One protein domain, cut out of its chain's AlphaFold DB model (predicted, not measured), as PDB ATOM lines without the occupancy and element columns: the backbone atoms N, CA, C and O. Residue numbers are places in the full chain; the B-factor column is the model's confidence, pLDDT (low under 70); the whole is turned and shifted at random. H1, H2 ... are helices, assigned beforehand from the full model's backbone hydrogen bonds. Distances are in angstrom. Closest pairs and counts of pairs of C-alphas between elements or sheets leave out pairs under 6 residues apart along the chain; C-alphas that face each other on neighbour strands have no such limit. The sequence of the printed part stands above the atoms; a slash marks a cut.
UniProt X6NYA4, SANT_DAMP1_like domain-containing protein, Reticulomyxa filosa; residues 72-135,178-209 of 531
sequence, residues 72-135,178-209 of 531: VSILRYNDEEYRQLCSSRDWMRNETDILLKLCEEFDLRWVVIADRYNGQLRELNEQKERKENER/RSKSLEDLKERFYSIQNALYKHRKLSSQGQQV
ATOM      1  N   VAL A  72     160.689 159.361 164.055       64.38
ATOM      2  CA  VAL A  72     159.475 159.549 163.273       64.38
ATOM      3  C   VAL A  72     158.348 159.072 164.174       64.38
ATOM      4  O   VAL A  72     158.210 157.881 164.423       64.38
ATOM      5  N   SER A  73     157.591 160.017 164.728       75.00
ATOM      6  CA  SER A  73     156.441 159.716 165.575       75.00
ATOM      7  C   SER A  73     155.378 159.018 164.732       75.00
ATOM      8  O   SER A  73     154.672 159.673 163.965       75.00
ATOM      9  N   ILE A  74     155.253 157.701 164.879       82.44
ATOM     10  CA  ILE A  74     154.202 156.916 164.230       82.44
ATOM     11  C   ILE A  74     152.866 157.239 164.903       82.44
ATOM     12  O   ILE A  74     152.725 157.125 166.122       82.44
ATOM     13  N   LEU A  75     151.866 157.642 164.118       83.75
ATOM     14  CA  LEU A  75     150.516 157.864 164.623       83.75
ATOM     15  C   LEU A  75     149.854 156.508 164.890       83.75
ATOM     16  O   LEU A  75     149.701 155.700 163.975       83.75
ATOM     17  N   ARG A  76     149.438 156.276 166.136       85.25
ATOM     18  CA  ARG A  76     148.561 155.156 166.506       85.25
ATOM     19  C   ARG A  76     147.108 155.529 166.236       85.25
ATOM     20  O   ARG A  76     146.750 156.678 166.493       85.25
ATOM     21  N   TYR A  77     146.297 154.596 165.745       86.25
ATOM     22  CA  TYR A  77     144.852 154.784 165.581       86.25
ATOM     23  C   TYR A  77     144.063 154.258 166.780       86.25
ATOM     24  O   TYR A  77     144.497 153.326 167.456       86.25
ATOM     25  N   ASN A  78     142.878 154.823 166.994       87.50
ATOM     26  CA  ASN A  78     141.857 154.250 167.871       87.50
ATOM     27  C   ASN A  78     140.949 153.272 167.104       87.50
ATOM     28  O   ASN A  78     140.848 153.333 165.881       87.50
ATOM     29  N   ASP A  79     140.221 152.419 167.826       84.44
ATOM     30  CA  ASP A  79     139.258 151.457 167.264       84.44
ATOM     31  C   ASP A  79     138.236 152.093 166.313       84.44
ATOM     32  O   ASP A  79     137.898 151.520 165.278       84.44
ATOM     33  N   GLU A  80     137.768 153.294 166.652       83.44
ATOM     34  CA  GLU A  80     136.823 154.042 165.824       83.44
ATOM     35  C   GLU A  80     137.488 154.597 164.557       83.44
ATOM     36  O   GLU A  80     136.952 154.453 163.461       83.44
ATOM     37  N   GLU A  81     138.703 155.144 164.682       85.75
ATOM     38  CA  GLU A  81     139.490 155.626 163.538       85.75
ATOM     39  C   GLU A  81     139.832 154.469 162.583       85.75
ATOM     40  O   GLU A  81     139.844 154.649 161.364       85.75
ATOM     41  N   TYR A  82     140.060 153.261 163.114       85.25
ATOM     42  CA  TYR A  82     140.311 152.079 162.296       85.25
ATOM     43  C   TYR A  82     139.090 151.704 161.451       85.25
ATOM     44  O   TYR A  82     139.214 151.537 160.235       85.25
ATOM     45  N   ARG A  83     137.910 151.607 162.081       83.44
ATOM     46  CA  ARG A  83     136.653 151.259 161.396       83.44
ATOM     47  C   ARG A  83     136.300 152.253 160.293       83.44
ATOM     48  O   ARG A  83     135.834 151.833 159.239       83.44
ATOM     49  N   GLN A  84     136.529 153.541 160.535       81.06
ATOM     50  CA  GLN A  84     136.130 154.607 159.617       81.06
ATOM     51  C   GLN A  84     137.136 154.861 158.486       81.06
ATOM     52  O   GLN A  84     136.723 155.167 157.371       81.06
ATOM     53  N   LEU A  85     138.444 154.770 158.756       75.94
ATOM     54  CA  LEU A  85     139.480 155.288 157.843       75.94
ATOM     55  C   LEU A  85     140.475 154.232 157.371       75.94
ATOM     56  O   LEU A  85     141.111 154.414 156.335       75.94
ATOM     57  N   CYS A  86     140.659 153.159 158.143       78.06
ATOM     58  CA  CYS A  86     141.706 152.169 157.888       78.06
ATOM     59  C   CYS A  86     141.155 150.839 157.360       78.06
ATOM     60  O   CYS A  86     141.949 149.964 157.012       78.06
ATOM     61  N   SER A  87     139.834 150.665 157.270       77.00
ATOM     62  CA  SER A  87     139.231 149.447 156.724       77.00
ATOM     63  C   SER A  87     139.604 149.275 155.244       77.00
ATOM     64  O   SER A  87     139.407 150.177 154.435       77.00
ATOM     65  N   SER A  88     140.197 148.134 154.889       76.19
ATOM     66  CA  SER A  88     140.562 147.777 153.515       76.19
ATOM     67  C   SER A  88     140.257 146.301 153.290       76.19
ATOM     68  O   SER A  88     140.432 145.492 154.197       76.19
ATOM     69  N   ARG A  89     139.807 145.950 152.080       76.50
ATOM     70  CA  ARG A  89     139.419 144.579 151.714       76.50
ATOM     71  C   ARG A  89     140.587 143.586 151.775       76.50
ATOM     72  O   ARG A  89     140.366 142.415 152.052       76.50
ATOM     73  N   ASP A  90     141.813 144.070 151.577       81.25
ATOM     74  CA  ASP A  90     143.020 143.235 151.473       81.25
ATOM     75  C   ASP A  90     143.854 143.181 152.765       81.25
ATOM     76  O   ASP A  90     144.912 142.540 152.791       81.25
ATOM     77  N   TRP A  91     143.409 143.882 153.816       85.38
ATOM     78  CA  TRP A  91     144.141 144.039 155.073       85.38
ATOM     79  C   TRP A  91     143.252 143.832 156.288       85.38
ATOM     80  O   TRP A  91     142.296 144.575 156.529       85.38
ATOM     81  N   MET A  92     143.643 142.881 157.128       84.88
ATOM     82  CA  MET A  92     142.994 142.691 158.417       84.88
ATOM     83  C   MET A  92     143.475 143.715 159.451       84.88
ATOM     84  O   MET A  92     144.571 144.284 159.369       84.88
ATOM     85  N   ARG A  93     142.661 143.903 160.495       85.88
ATOM     86  CA  ARG A  93     143.025 144.744 161.643       85.88
ATOM     87  C   ARG A  93     144.281 144.233 162.335       85.88
ATOM     88  O   ARG A  93     145.239 144.980 162.474       85.88
ATOM     89  N   ASN A  94     144.316 142.938 162.640       86.00
ATOM     90  CA  ASN A  94     145.447 142.318 163.332       86.00
ATOM     91  C   ASN A  94     146.749 142.417 162.517       86.00
ATOM     92  O   ASN A  94     147.810 142.649 163.079       86.00
ATOM     93  N   GLU A  95     146.666 142.276 161.191       87.69
ATOM     94  CA  GLU A  95     147.794 142.480 160.270       87.69
ATOM     95  C   GLU A  95     148.327 143.912 160.346       87.69
ATOM     96  O   GLU A  95     149.528 144.154 160.453       87.69
ATOM     97  N   THR A  96     147.407 144.875 160.344       90.12
ATOM     98  CA  THR A  96     147.738 146.292 160.445       90.12
ATOM     99  C   THR A  96     148.357 146.634 161.809       90.12
ATOM    100  O   THR A  96     149.327 147.392 161.867       90.12
ATOM    101  N   ASP A  97     147.859 146.034 162.894       90.06
ATOM    102  CA  ASP A  97     148.402 146.199 164.247       90.06
ATOM    103  C   ASP A  97     149.843 145.663 164.340       90.06
ATOM    104  O   ASP A  97     150.724 146.342 164.874       90.06
ATOM    105  N   ILE A  98     150.106 144.477 163.770       90.62
ATOM    106  CA  ILE A  98     151.455 143.891 163.689       90.62
ATOM    107  C   ILE A  98     152.391 144.818 162.907       90.62
ATOM    108  O   ILE A  98     153.497 145.108 163.367       90.62
ATOM    109  N   LEU A  99     151.943 145.326 161.754       91.75
ATOM    110  CA  LEU A  99     152.725 146.250 160.934       91.75
ATOM    111  C   LEU A  99     153.112 147.508 161.721       91.75
ATOM    112  O   LEU A  99     154.284 147.880 161.734       91.75
ATOM    113  N   LEU A 100     152.159 148.154 162.400       91.06
ATOM    114  CA  LEU A 100     152.441 149.365 163.176       91.06
ATOM    115  C   LEU A 100     153.367 149.099 164.366       91.06
ATOM    116  O   LEU A 100     154.259 149.910 164.621       91.06
ATOM    117  N   LYS A 101     153.202 147.959 165.049       91.88
ATOM    118  CA  LYS A 101     154.083 147.546 166.148       91.88
ATOM    119  C   LYS A 101     155.519 147.344 165.665       91.88
ATOM    120  O   LYS A 101     156.448 147.879 166.262       91.88
ATOM    121  N   LEU A 102     155.707 146.642 164.549       91.56
ATOM    122  CA  LEU A 102     157.031 146.449 163.953       91.56
ATOM    123  C   LEU A 102     157.641 147.767 163.465       91.56
ATOM    124  O   LEU A 102     158.843 147.985 163.611       91.56
ATOM    125  N   CYS A 103     156.828 148.665 162.908       91.44
ATOM    126  CA  CYS A 103     157.285 149.994 162.520       91.44
ATOM    127  C   CYS A 103     157.831 150.795 163.714       91.44
ATOM    128  O   CYS A 103     158.825 151.502 163.544       91.44
ATOM    129  N   GLU A 104     157.212 150.667 164.891       90.00
ATOM    130  CA  GLU A 104     157.631 151.317 166.141       90.00
ATOM    131  C   GLU A 104     158.861 150.656 166.771       90.00
ATOM    132  O   GLU A 104     159.756 151.354 167.231       90.00
ATOM    133  N   GLU A 105     158.951 149.324 166.745       91.62
ATOM    134  CA  GLU A 105     160.099 148.588 167.294       91.62
ATOM    135  C   GLU A 105     161.375 148.748 166.454       91.62
ATOM    136  O   GLU A 105     162.483 148.722 166.994       91.62
ATOM    137  N   PHE A 106     161.240 148.892 165.132       90.62
ATOM    138  CA  PHE A 106     162.366 148.894 164.193       90.62
ATOM    139  C   PHE A 106     162.598 150.236 163.490       90.62
ATOM    140  O   PHE A 106     163.304 150.260 162.479       90.62
ATOM    141  N   ASP A 107     162.030 151.337 163.991       89.38
ATOM    142  CA  ASP A 107     162.230 152.699 163.467       89.38
ATOM    143  C   ASP A 107     162.063 152.795 161.933       89.38
ATOM    144  O   ASP A 107     162.886 153.388 161.227       89.38
ATOM    145  N   LEU A 108     161.024 152.157 161.379       90.50
ATOM    146  CA  LEU A 108     160.747 152.116 159.928       90.50
ATOM    147  C   LEU A 108     161.877 151.526 159.061       90.50
ATOM    148  O   LEU A 108     161.976 151.810 157.861       90.50
ATOM    149  N   ARG A 109     162.733 150.664 159.622       90.31
ATOM    150  CA  ARG A 109     163.718 149.894 158.846       90.31
ATOM    151  C   ARG A 109     163.015 148.795 158.049       90.31
ATOM    152  O   ARG A 109     163.021 147.627 158.426       90.31
ATOM    153  N   TRP A 110     162.450 149.182 156.907       89.69
ATOM    154  CA  TRP A 110     161.568 148.360 156.072       89.69
ATOM    155  C   TRP A 110     162.081 146.951 155.762       89.69
ATOM    156  O   TRP A 110     161.299 146.012 155.793       89.69
ATOM    157  N   VAL A 111     163.382 146.784 155.504       88.50
ATOM    158  CA  VAL A 111     163.975 145.462 155.219       88.50
ATOM    159  C   VAL A 111     163.835 144.516 156.418       88.50
ATOM    160  O   VAL A 111     163.487 143.357 156.243       88.50
ATOM    161  N   VAL A 112     164.048 145.024 157.637       89.50
ATOM    162  CA  VAL A 112     163.897 144.249 158.881       89.50
ATOM    163  C   VAL A 112     162.424 143.979 159.176       89.50
ATOM    164  O   VAL A 112     162.066 142.889 159.614       89.50
ATOM    165  N   ILE A 113     161.570 144.970 158.915       91.50
ATOM    166  CA  ILE A 113     160.124 144.857 159.116       91.50
ATOM    167  C   ILE A 113     159.549 143.779 158.196       91.50
ATOM    168  O   ILE A 113     158.843 142.908 158.682       91.50
ATOM    169  N   ALA A 114     159.884 143.784 156.903       89.75
ATOM    170  CA  ALA A 114     159.376 142.797 155.949       89.75
ATOM    171  C   ALA A 114     159.811 141.364 156.277       89.75
ATOM    172  O   ALA A 114     159.000 140.446 156.184       89.75
ATOM    173  N   ASP A 115     161.060 141.187 156.709       90.38
ATOM    174  CA  ASP A 115     161.594 139.892 157.136       90.38
ATOM    175  C   ASP A 115     160.821 139.323 158.343       90.38
ATOM    176  O   ASP A 115     160.372 138.177 158.333       90.38
ATOM    177  N   ARG A 116     160.571 140.154 159.364       89.69
ATOM    178  CA  ARG A 116     159.881 139.732 160.596       89.69
ATOM    179  C   ARG A 116     158.364 139.653 160.464       89.69
ATOM    180  O   ARG A 116     157.741 138.852 161.161       89.69
ATOM    181  N   TYR A 117     157.771 140.462 159.591       89.69
ATOM    182  CA  TYR A 117     156.322 140.555 159.423       89.69
ATOM    183  C   TYR A 117     155.712 139.222 158.990       89.69
ATOM    184  O   TYR A 117     154.768 138.750 159.618       89.69
ATOM    185  N   ASN A 118     156.288 138.573 157.973       83.62
ATOM    186  CA  ASN A 118     155.765 137.299 157.475       83.62
ATOM    187  C   ASN A 118     155.862 136.183 158.533       83.62
ATOM    188  O   ASN A 118     154.958 135.358 158.637       83.62
ATOM    189  N   GLY A 119     156.911 136.191 159.366       82.19
ATOM    190  CA  GLY A 119     157.052 135.248 160.480       82.19
ATOM    191  C   GLY A 119     155.994 135.444 161.571       82.19
ATOM    192  O   GLY A 119     155.352 134.481 161.983       82.19
ATOM    193  N   GLN A 120     155.759 136.691 161.994       81.81
ATOM    194  CA  GLN A 120     154.747 137.006 163.014       81.81
ATOM    195  C   GLN A 120     153.315 136.788 162.513       81.81
ATOM    196  O   GLN A 120     152.449 136.375 163.282       81.81
ATOM    197  N   LEU A 121     153.063 137.041 161.226       80.62
ATOM    198  CA  LEU A 121     151.760 136.784 160.622       80.62
ATOM    199  C   LEU A 121     151.444 135.284 160.597       80.62
ATOM    200  O   LEU A 121     150.334 134.887 160.945       80.62
ATOM    201  N   ARG A 122     152.434 134.451 160.253       78.62
ATOM    202  CA  ARG A 122     152.287 132.992 160.258       78.62
ATOM    203  C   ARG A 122     151.969 132.459 161.653       78.62
ATOM    204  O   ARG A 122     151.018 131.704 161.809       78.62
ATOM    205  N   GLU A 123     152.706 132.910 162.666       81.62
ATOM    206  CA  GLU A 123     152.467 132.518 164.058       81.62
ATOM    207  C   GLU A 123     151.063 132.925 164.540       81.62
ATOM    208  O   GLU A 123     150.373 132.144 165.194       81.62
ATOM    209  N   LEU A 124     150.599 134.128 164.180       80.81
ATOM    210  CA  LEU A 124     149.250 134.588 164.514       80.81
ATOM    211  C   LEU A 124     148.170 133.709 163.860       80.81
ATOM    212  O   LEU A 124     147.160 133.404 164.497       80.81
ATOM    213  N   ASN A 125     148.369 133.324 162.600       78.56
ATOM    214  CA  ASN A 125     147.434 132.468 161.874       78.56
ATOM    215  C   ASN A 125     147.392 131.061 162.488       78.56
ATOM    216  O   ASN A 125     146.307 130.573 162.792       78.56
ATOM    217  N   GLU A 126     148.550 130.474 162.801       81.38
ATOM    218  CA  GLU A 126     148.643 129.177 163.490       81.38
ATOM    219  C   GLU A 126     147.956 129.202 164.869       81.38
ATOM    220  O   GLU A 126     147.292 128.243 165.266       81.38
ATOM    221  N   GLN A 127     148.069 130.304 165.620       78.31
ATOM    222  CA  GLN A 127     147.374 130.461 166.905       78.31
ATOM    223  C   GLN A 127     145.853 130.580 166.756       78.31
ATOM    224  O   GLN A 127     145.122 130.158 167.655       78.31
ATOM    225  N   LYS A 128     145.365 131.185 165.669       78.44
ATOM    226  CA  LYS A 128     143.927 131.271 165.387       78.44
ATOM    227  C   LYS A 128     143.363 129.909 165.010       78.44
ATOM    228  O   LYS A 128     142.371 129.507 165.605       78.44
ATOM    229  N   GLU A 129     144.041 129.196 164.117       80.81
ATOM    230  CA  GLU A 129     143.650 127.858 163.667       80.81
ATOM    231  C   GLU A 129     143.593 126.863 164.838       80.81
ATOM    232  O   GLU A 129     142.635 126.109 164.976       80.81
ATOM    233  N   ARG A 130     144.555 126.919 165.774       80.06
ATOM    234  CA  ARG A 130     144.504 126.101 167.003       80.06
ATOM    235  C   ARG A 130     143.271 126.391 167.860       80.06
ATOM    236  O   ARG A 130     142.629 125.454 168.316       80.06
ATOM    237  N   LYS A 131     142.930 127.667 168.053       79.56
ATOM    238  CA  LYS A 131     141.759 128.073 168.850       79.56
ATOM    239  C   LYS A 131     140.434 127.716 168.181       79.56
ATOM    240  O   LYS A 131     139.447 127.508 168.875       79.56
ATOM    241  N   GLU A 132     140.393 127.705 166.855       80.38
ATOM    242  CA  GLU A 132     139.218 127.299 166.081       80.38
ATOM    243  C   GLU A 132     139.002 125.786 166.185       80.38
ATOM    244  O   GLU A 132     137.939 125.354 166.624       80.38
ATOM    245  N   ASN A 133     140.061 124.998 165.985       78.00
ATOM    246  CA  ASN A 133     140.032 123.543 166.157       78.00
ATOM    247  C   ASN A 133     139.712 123.102 167.601       78.00
ATOM    248  O   ASN A 133     139.175 122.017 167.817       78.00
ATOM    249  N   GLU A 134     140.066 123.903 168.612       79.19
ATOM    250  CA  GLU A 134     139.679 123.667 170.012       79.19
ATOM    251  C   GLU A 134     138.179 123.918 170.242       79.19
ATOM    252  O   GLU A 134     137.532 123.126 170.920       79.19
ATOM    253  N   ARG A 135     137.597 124.952 169.620       72.00
ATOM    254  CA  ARG A 135     136.153 125.236 169.707       72.00
ATOM    255  C   ARG A 135     135.303 124.185 169.007       72.00
ATOM    256  O   ARG A 135     134.245 123.835 169.517       72.00
ATOM    257  N   ARG A 178     148.723 135.142 152.114       72.50
ATOM    258  CA  ARG A 178     149.585 135.770 151.108       72.50
ATOM    259  C   ARG A 178     150.724 136.516 151.796       72.50
ATOM    260  O   ARG A 178     150.494 137.496 152.503       72.50
ATOM    261  N   SER A 179     151.956 136.081 151.536       78.81
ATOM    262  CA  SER A 179     153.159 136.822 151.935       78.81
ATOM    263  C   SER A 179     153.081 138.249 151.392       78.81
ATOM    264  O   SER A 179     152.880 138.445 150.191       78.81
ATOM    265  N   LYS A 180     153.212 139.250 152.267       86.19
ATOM    266  CA  LYS A 180     153.133 140.660 151.861       86.19
ATOM    267  C   LYS A 180     154.509 141.116 151.382       86.19
ATOM    268  O   LYS A 180     155.520 140.852 152.042       86.19
ATOM    269  N   SER A 181     154.560 141.792 150.236       89.25
ATOM    270  CA  SER A 181     155.817 142.356 149.741       89.25
ATOM    271  C   SER A 181     156.231 143.576 150.569       89.25
ATOM    272  O   SER A 181     155.410 144.218 151.226       89.25
ATOM    273  N   LEU A 182     157.518 143.935 150.512       87.69
ATOM    274  CA  LEU A 182     158.049 145.151 151.139       87.69
ATOM    275  C   LEU A 182     157.261 146.401 150.711       87.69
ATOM    276  O   LEU A 182     157.068 147.329 151.500       87.69
ATOM    277  N   GLU A 183     156.841 146.435 149.450       87.44
ATOM    278  CA  GLU A 183     156.096 147.533 148.850       87.44
ATOM    279  C   GLU A 183     154.676 147.609 149.406       87.44
ATOM    280  O   GLU A 183     154.243 148.708 149.748       87.44
ATOM    281  N   ASP A 184     154.002 146.469 149.577       90.25
ATOM    282  CA  ASP A 184     152.647 146.420 150.138       90.25
ATOM    283  C   ASP A 184     152.641 146.913 151.594       90.25
ATOM    284  O   ASP A 184     151.761 147.679 151.994       90.25
ATOM    285  N   LEU A 185     153.659 146.538 152.383       91.69
ATOM    286  CA  LEU A 185     153.822 147.009 153.764       91.69
ATOM    287  C   LEU A 185     154.006 148.532 153.832       91.69
ATOM    288  O   LEU A 185     153.385 149.205 154.658       91.69
ATOM    289  N   LYS A 186     154.847 149.087 152.949       91.31
ATOM    290  CA  LYS A 186     155.058 150.538 152.845       91.31
ATOM    291  C   LYS A 186     153.773 151.247 152.450       91.31
ATOM    292  O   LYS A 186     153.369 152.199 153.115       91.31
ATOM    293  N   GLU A 187     153.138 150.784 151.382       90.19
ATOM    294  CA  GLU A 187     151.916 151.370 150.839       90.19
ATOM    295  C   GLU A 187     150.819 151.426 151.902       90.19
ATOM    296  O   GLU A 187     150.253 152.493 152.160       90.19
ATOM    297  N   ARG A 188     150.605 150.315 152.615       90.88
ATOM    298  CA  ARG A 188     149.638 150.253 153.707       90.88
ATOM    299  C   ARG A 188     149.966 151.221 154.836       90.88
ATOM    300  O   ARG A 188     149.087 151.966 155.270       90.88
ATOM    301  N   PHE A 189     151.213 151.233 155.302       92.44
ATOM    302  CA  PHE A 189     151.637 152.117 156.386       92.44
ATOM    303  C   PHE A 189     151.425 153.592 156.036       92.44
ATOM    304  O   PHE A 189     150.793 154.320 156.803       92.44
ATOM    305  N   TYR A 190     151.916 154.038 154.877       90.44
ATOM    306  CA  TYR A 190     151.788 155.439 154.474       90.44
ATOM    307  C   TYR A 190     150.334 155.819 154.184       90.44
ATOM    308  O   TYR A 190     149.931 156.931 154.524       90.44
ATOM    309  N   SER A 191     149.525 154.899 153.648       89.62
ATOM    310  CA  SER A 191     148.083 155.103 153.472       89.62
ATOM    311  C   SER A 191     147.385 155.384 154.808       89.62
ATOM    312  O   SER A 191     146.694 156.397 154.943       89.62
ATOM    313  N   ILE A 192     147.656 154.574 155.838       89.69
ATOM    314  CA  ILE A 192     147.094 154.760 157.185       89.69
ATOM    315  C   ILE A 192     147.583 156.057 157.822       89.69
ATOM    316  O   ILE A 192     146.775 156.845 158.311       89.69
ATOM    317  N   GLN A 193     148.896 156.305 157.818       89.50
ATOM    318  CA  GLN A 193     149.459 157.518 158.423       89.50
ATOM    319  C   GLN A 193     148.874 158.777 157.781       89.50
ATOM    320  O   GLN A 193     148.561 159.746 158.473       89.50
ATOM    321  N   ASN A 194     148.660 158.747 156.466       87.75
ATOM    322  CA  ASN A 194     148.051 159.843 155.739       87.75
ATOM    323  C   ASN A 194     146.558 160.010 156.062       87.75
ATOM    324  O   ASN A 194     146.101 161.129 156.300       87.75
ATOM    325  N   ALA A 195     145.802 158.911 156.120       87.94
ATOM    326  CA  ALA A 195     144.393 158.936 156.506       87.94
ATOM    327  C   ALA A 195     144.208 159.514 157.921       87.94
ATOM    328  O   ALA A 195     143.396 160.421 158.120       87.94
ATOM    329  N   LEU A 196     145.032 159.075 158.879       88.00
ATOM    330  CA  LEU A 196     145.030 159.591 160.250       88.00
ATOM    331  C   LEU A 196     145.425 161.064 160.313       88.00
ATOM    332  O   LEU A 196     144.782 161.850 161.010       88.00
ATOM    333  N   TYR A 197     146.458 161.460 159.568       87.00
ATOM    334  CA  TYR A 197     146.893 162.851 159.524       87.00
ATOM    335  C   TYR A 197     145.795 163.771 158.975       87.00
ATOM    336  O   TYR A 197     145.499 164.806 159.578       87.00
ATOM    337  N   LYS A 198     145.141 163.379 157.872       86.31
ATOM    338  CA  LYS A 198     144.020 164.131 157.284       86.31
ATOM    339  C   LYS A 198     142.853 164.249 158.258       86.31
ATOM    340  O   LYS A 198     142.379 165.359 158.489       86.31
ATOM    341  N   HIS A 199     142.429 163.137 158.858       86.25
ATOM    342  CA  HIS A 199     141.308 163.130 159.796       86.25
ATOM    343  C   HIS A 199     141.575 164.016 161.019       86.25
ATOM    344  O   HIS A 199     140.737 164.834 161.394       86.25
ATOM    345  N   ARG A 200     142.781 163.941 161.595       86.31
ATOM    346  CA  ARG A 200     143.158 164.760 162.757       86.31
ATOM    347  C   ARG A 200     143.324 166.238 162.415       86.31
ATOM    348  O   ARG A 200     142.938 167.079 163.228       86.31
ATOM    349  N   LYS A 201     143.836 166.577 161.221       83.25
ATOM    350  CA  LYS A 201     143.901 167.973 160.752       83.25
ATOM    351  C   LYS A 201     142.496 168.558 160.574       83.25
ATOM    352  O   LYS A 201     142.245 169.654 161.068       83.25
ATOM    353  N   LEU A 202     141.585 167.817 159.938       79.81
ATOM    354  CA  LEU A 202     140.193 168.242 159.731       79.81
ATOM    355  C   LEU A 202     139.429 168.378 161.058       79.81
ATOM    356  O   LEU A 202     138.754 169.381 161.278       79.81
ATOM    357  N   SER A 203     139.619 167.431 161.980       77.62
ATOM    358  CA  SER A 203     139.034 167.483 163.326       77.62
ATOM    359  C   SER A 203     139.544 168.683 164.139       77.62
ATOM    360  O   SER A 203     138.760 169.360 164.802       77.62
ATOM    361  N   SER A 204     140.832 169.027 164.016       75.69
ATOM    362  CA  SER A 204     141.428 170.191 164.696       75.69
ATOM    363  C   SER A 204     140.948 171.540 164.141       75.69
ATOM    364  O   SER A 204     141.054 172.552 164.827       75.69
ATOM    365  N   GLN A 205     140.413 171.573 162.915       74.44
ATOM    366  CA  GLN A 205     139.865 172.777 162.277       74.44
ATOM    367  C   GLN A 205     138.351 172.956 162.511       74.44
ATOM    368  O   GLN A 205     137.750 173.870 161.950       74.44
ATOM    369  N   GLY A 206     137.727 172.124 163.357       49.91
ATOM    370  CA  GLY A 206     136.331 172.295 163.780       49.91
ATOM    371  C   GLY A 206     135.277 171.929 162.729       49.91
ATOM    372  O   GLY A 206     134.097 172.212 162.933       49.91
ATOM    373  N   GLN A 207     135.659 171.286 161.621       52.81
ATOM    374  CA  GLN A 207     134.703 170.719 160.667       52.81
ATOM    375  C   GLN A 207     134.272 169.326 161.138       52.81
ATOM    376  O   GLN A 207     135.079 168.399 161.190       52.81
ATOM    377  N   GLN A 208     132.989 169.163 161.478       43.88
ATOM    378  CA  GLN A 208     132.404 167.838 161.681       43.88
ATOM    379  C   GLN A 208     132.424 167.069 160.355       43.88
ATOM    380  O   GLN A 208     131.791 167.474 159.382       43.88
ATOM    381  N   VAL A 209     133.147 165.950 160.328       45.38
ATOM    382  CA  VAL A 209     133.168 165.027 159.195       45.38
ATOM    383  C   VAL A 209     131.975 164.080 159.334       45.38
ATOM    384  O   VAL A 209     132.037 163.089 160.055       45.38
TER     385      VAL A 209
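AT A GLANCE: This is residues 72 to 135 and 178 to 209 of the 531 residues of the protein "SANT_DAMP1_like domain-containing protein" of Reticulomyxa filosa (UniProt X6NYA4). Two long helices, H3 and H4, meet near their first residues as an L; H2 sits in the angle between them and H1 packs on H4 farther along. The ends of both arms, residues 125 to 135 and 201 to 208, stick out. The printed part has 96 residues, with four named helices in the order H1, H2, H3, H4 and no named strand: all helix. It is only just loose, close to compact, with a radius of gyration of the C-alphas of 15.1 A, and spans 48 by 35 by 21 A.

IN THESE COORDINATES: Find C-alpha 110 at (161.568, 148.360, 156.072); from there H3, residues 110 to 135, runs 37.0 A, with a kink of 26 degrees near residue 117. H4, residues 182 to 204, runs 33.0 A to C-alpha 204 at (141.428, 170.191, 164.696). Look earlier for H2, residues 93 to 105, 18.4 A, and H1, residues 79 to 86, 9.7 A.

HOW THE PARTS SIT: Look at the C-alphas of Ala 114 and Leu 182, 5.5 A apart, the closest where H3 touches H4, about perpendicular at 87 degrees. H2 and H3 form a helical hairpin and touch at a steep tilt of 39 degrees, closest at C-alphas 102 and 113, 6.0 A. H4 is the hub: it only just touches H2, with 3 pairs of C-alphas within 8 A, closest at Leu 99 and Leu 185, 7.3 A. It touches H1 with residues 192 to 196 alone, closest at C-alphas 86 and 192, 6.0 A. The packing is mostly crossed, no touching pair being at a shallow tilt. H1 and H3 are apart. Every O i to N i+4 pair is within hydrogen-bond range in H1, H2 and H4, and 20 of 22 in H3.

THE WHOLE: The farthest C-alphas, Glu 134 and Gln 205, are 49.7 A apart. Residues 136 to 177 are not printed; C-alphas 135 and 178 are 25.2 A apart across this cut. Confidence is under 70 at residues 72 and 206 to 209.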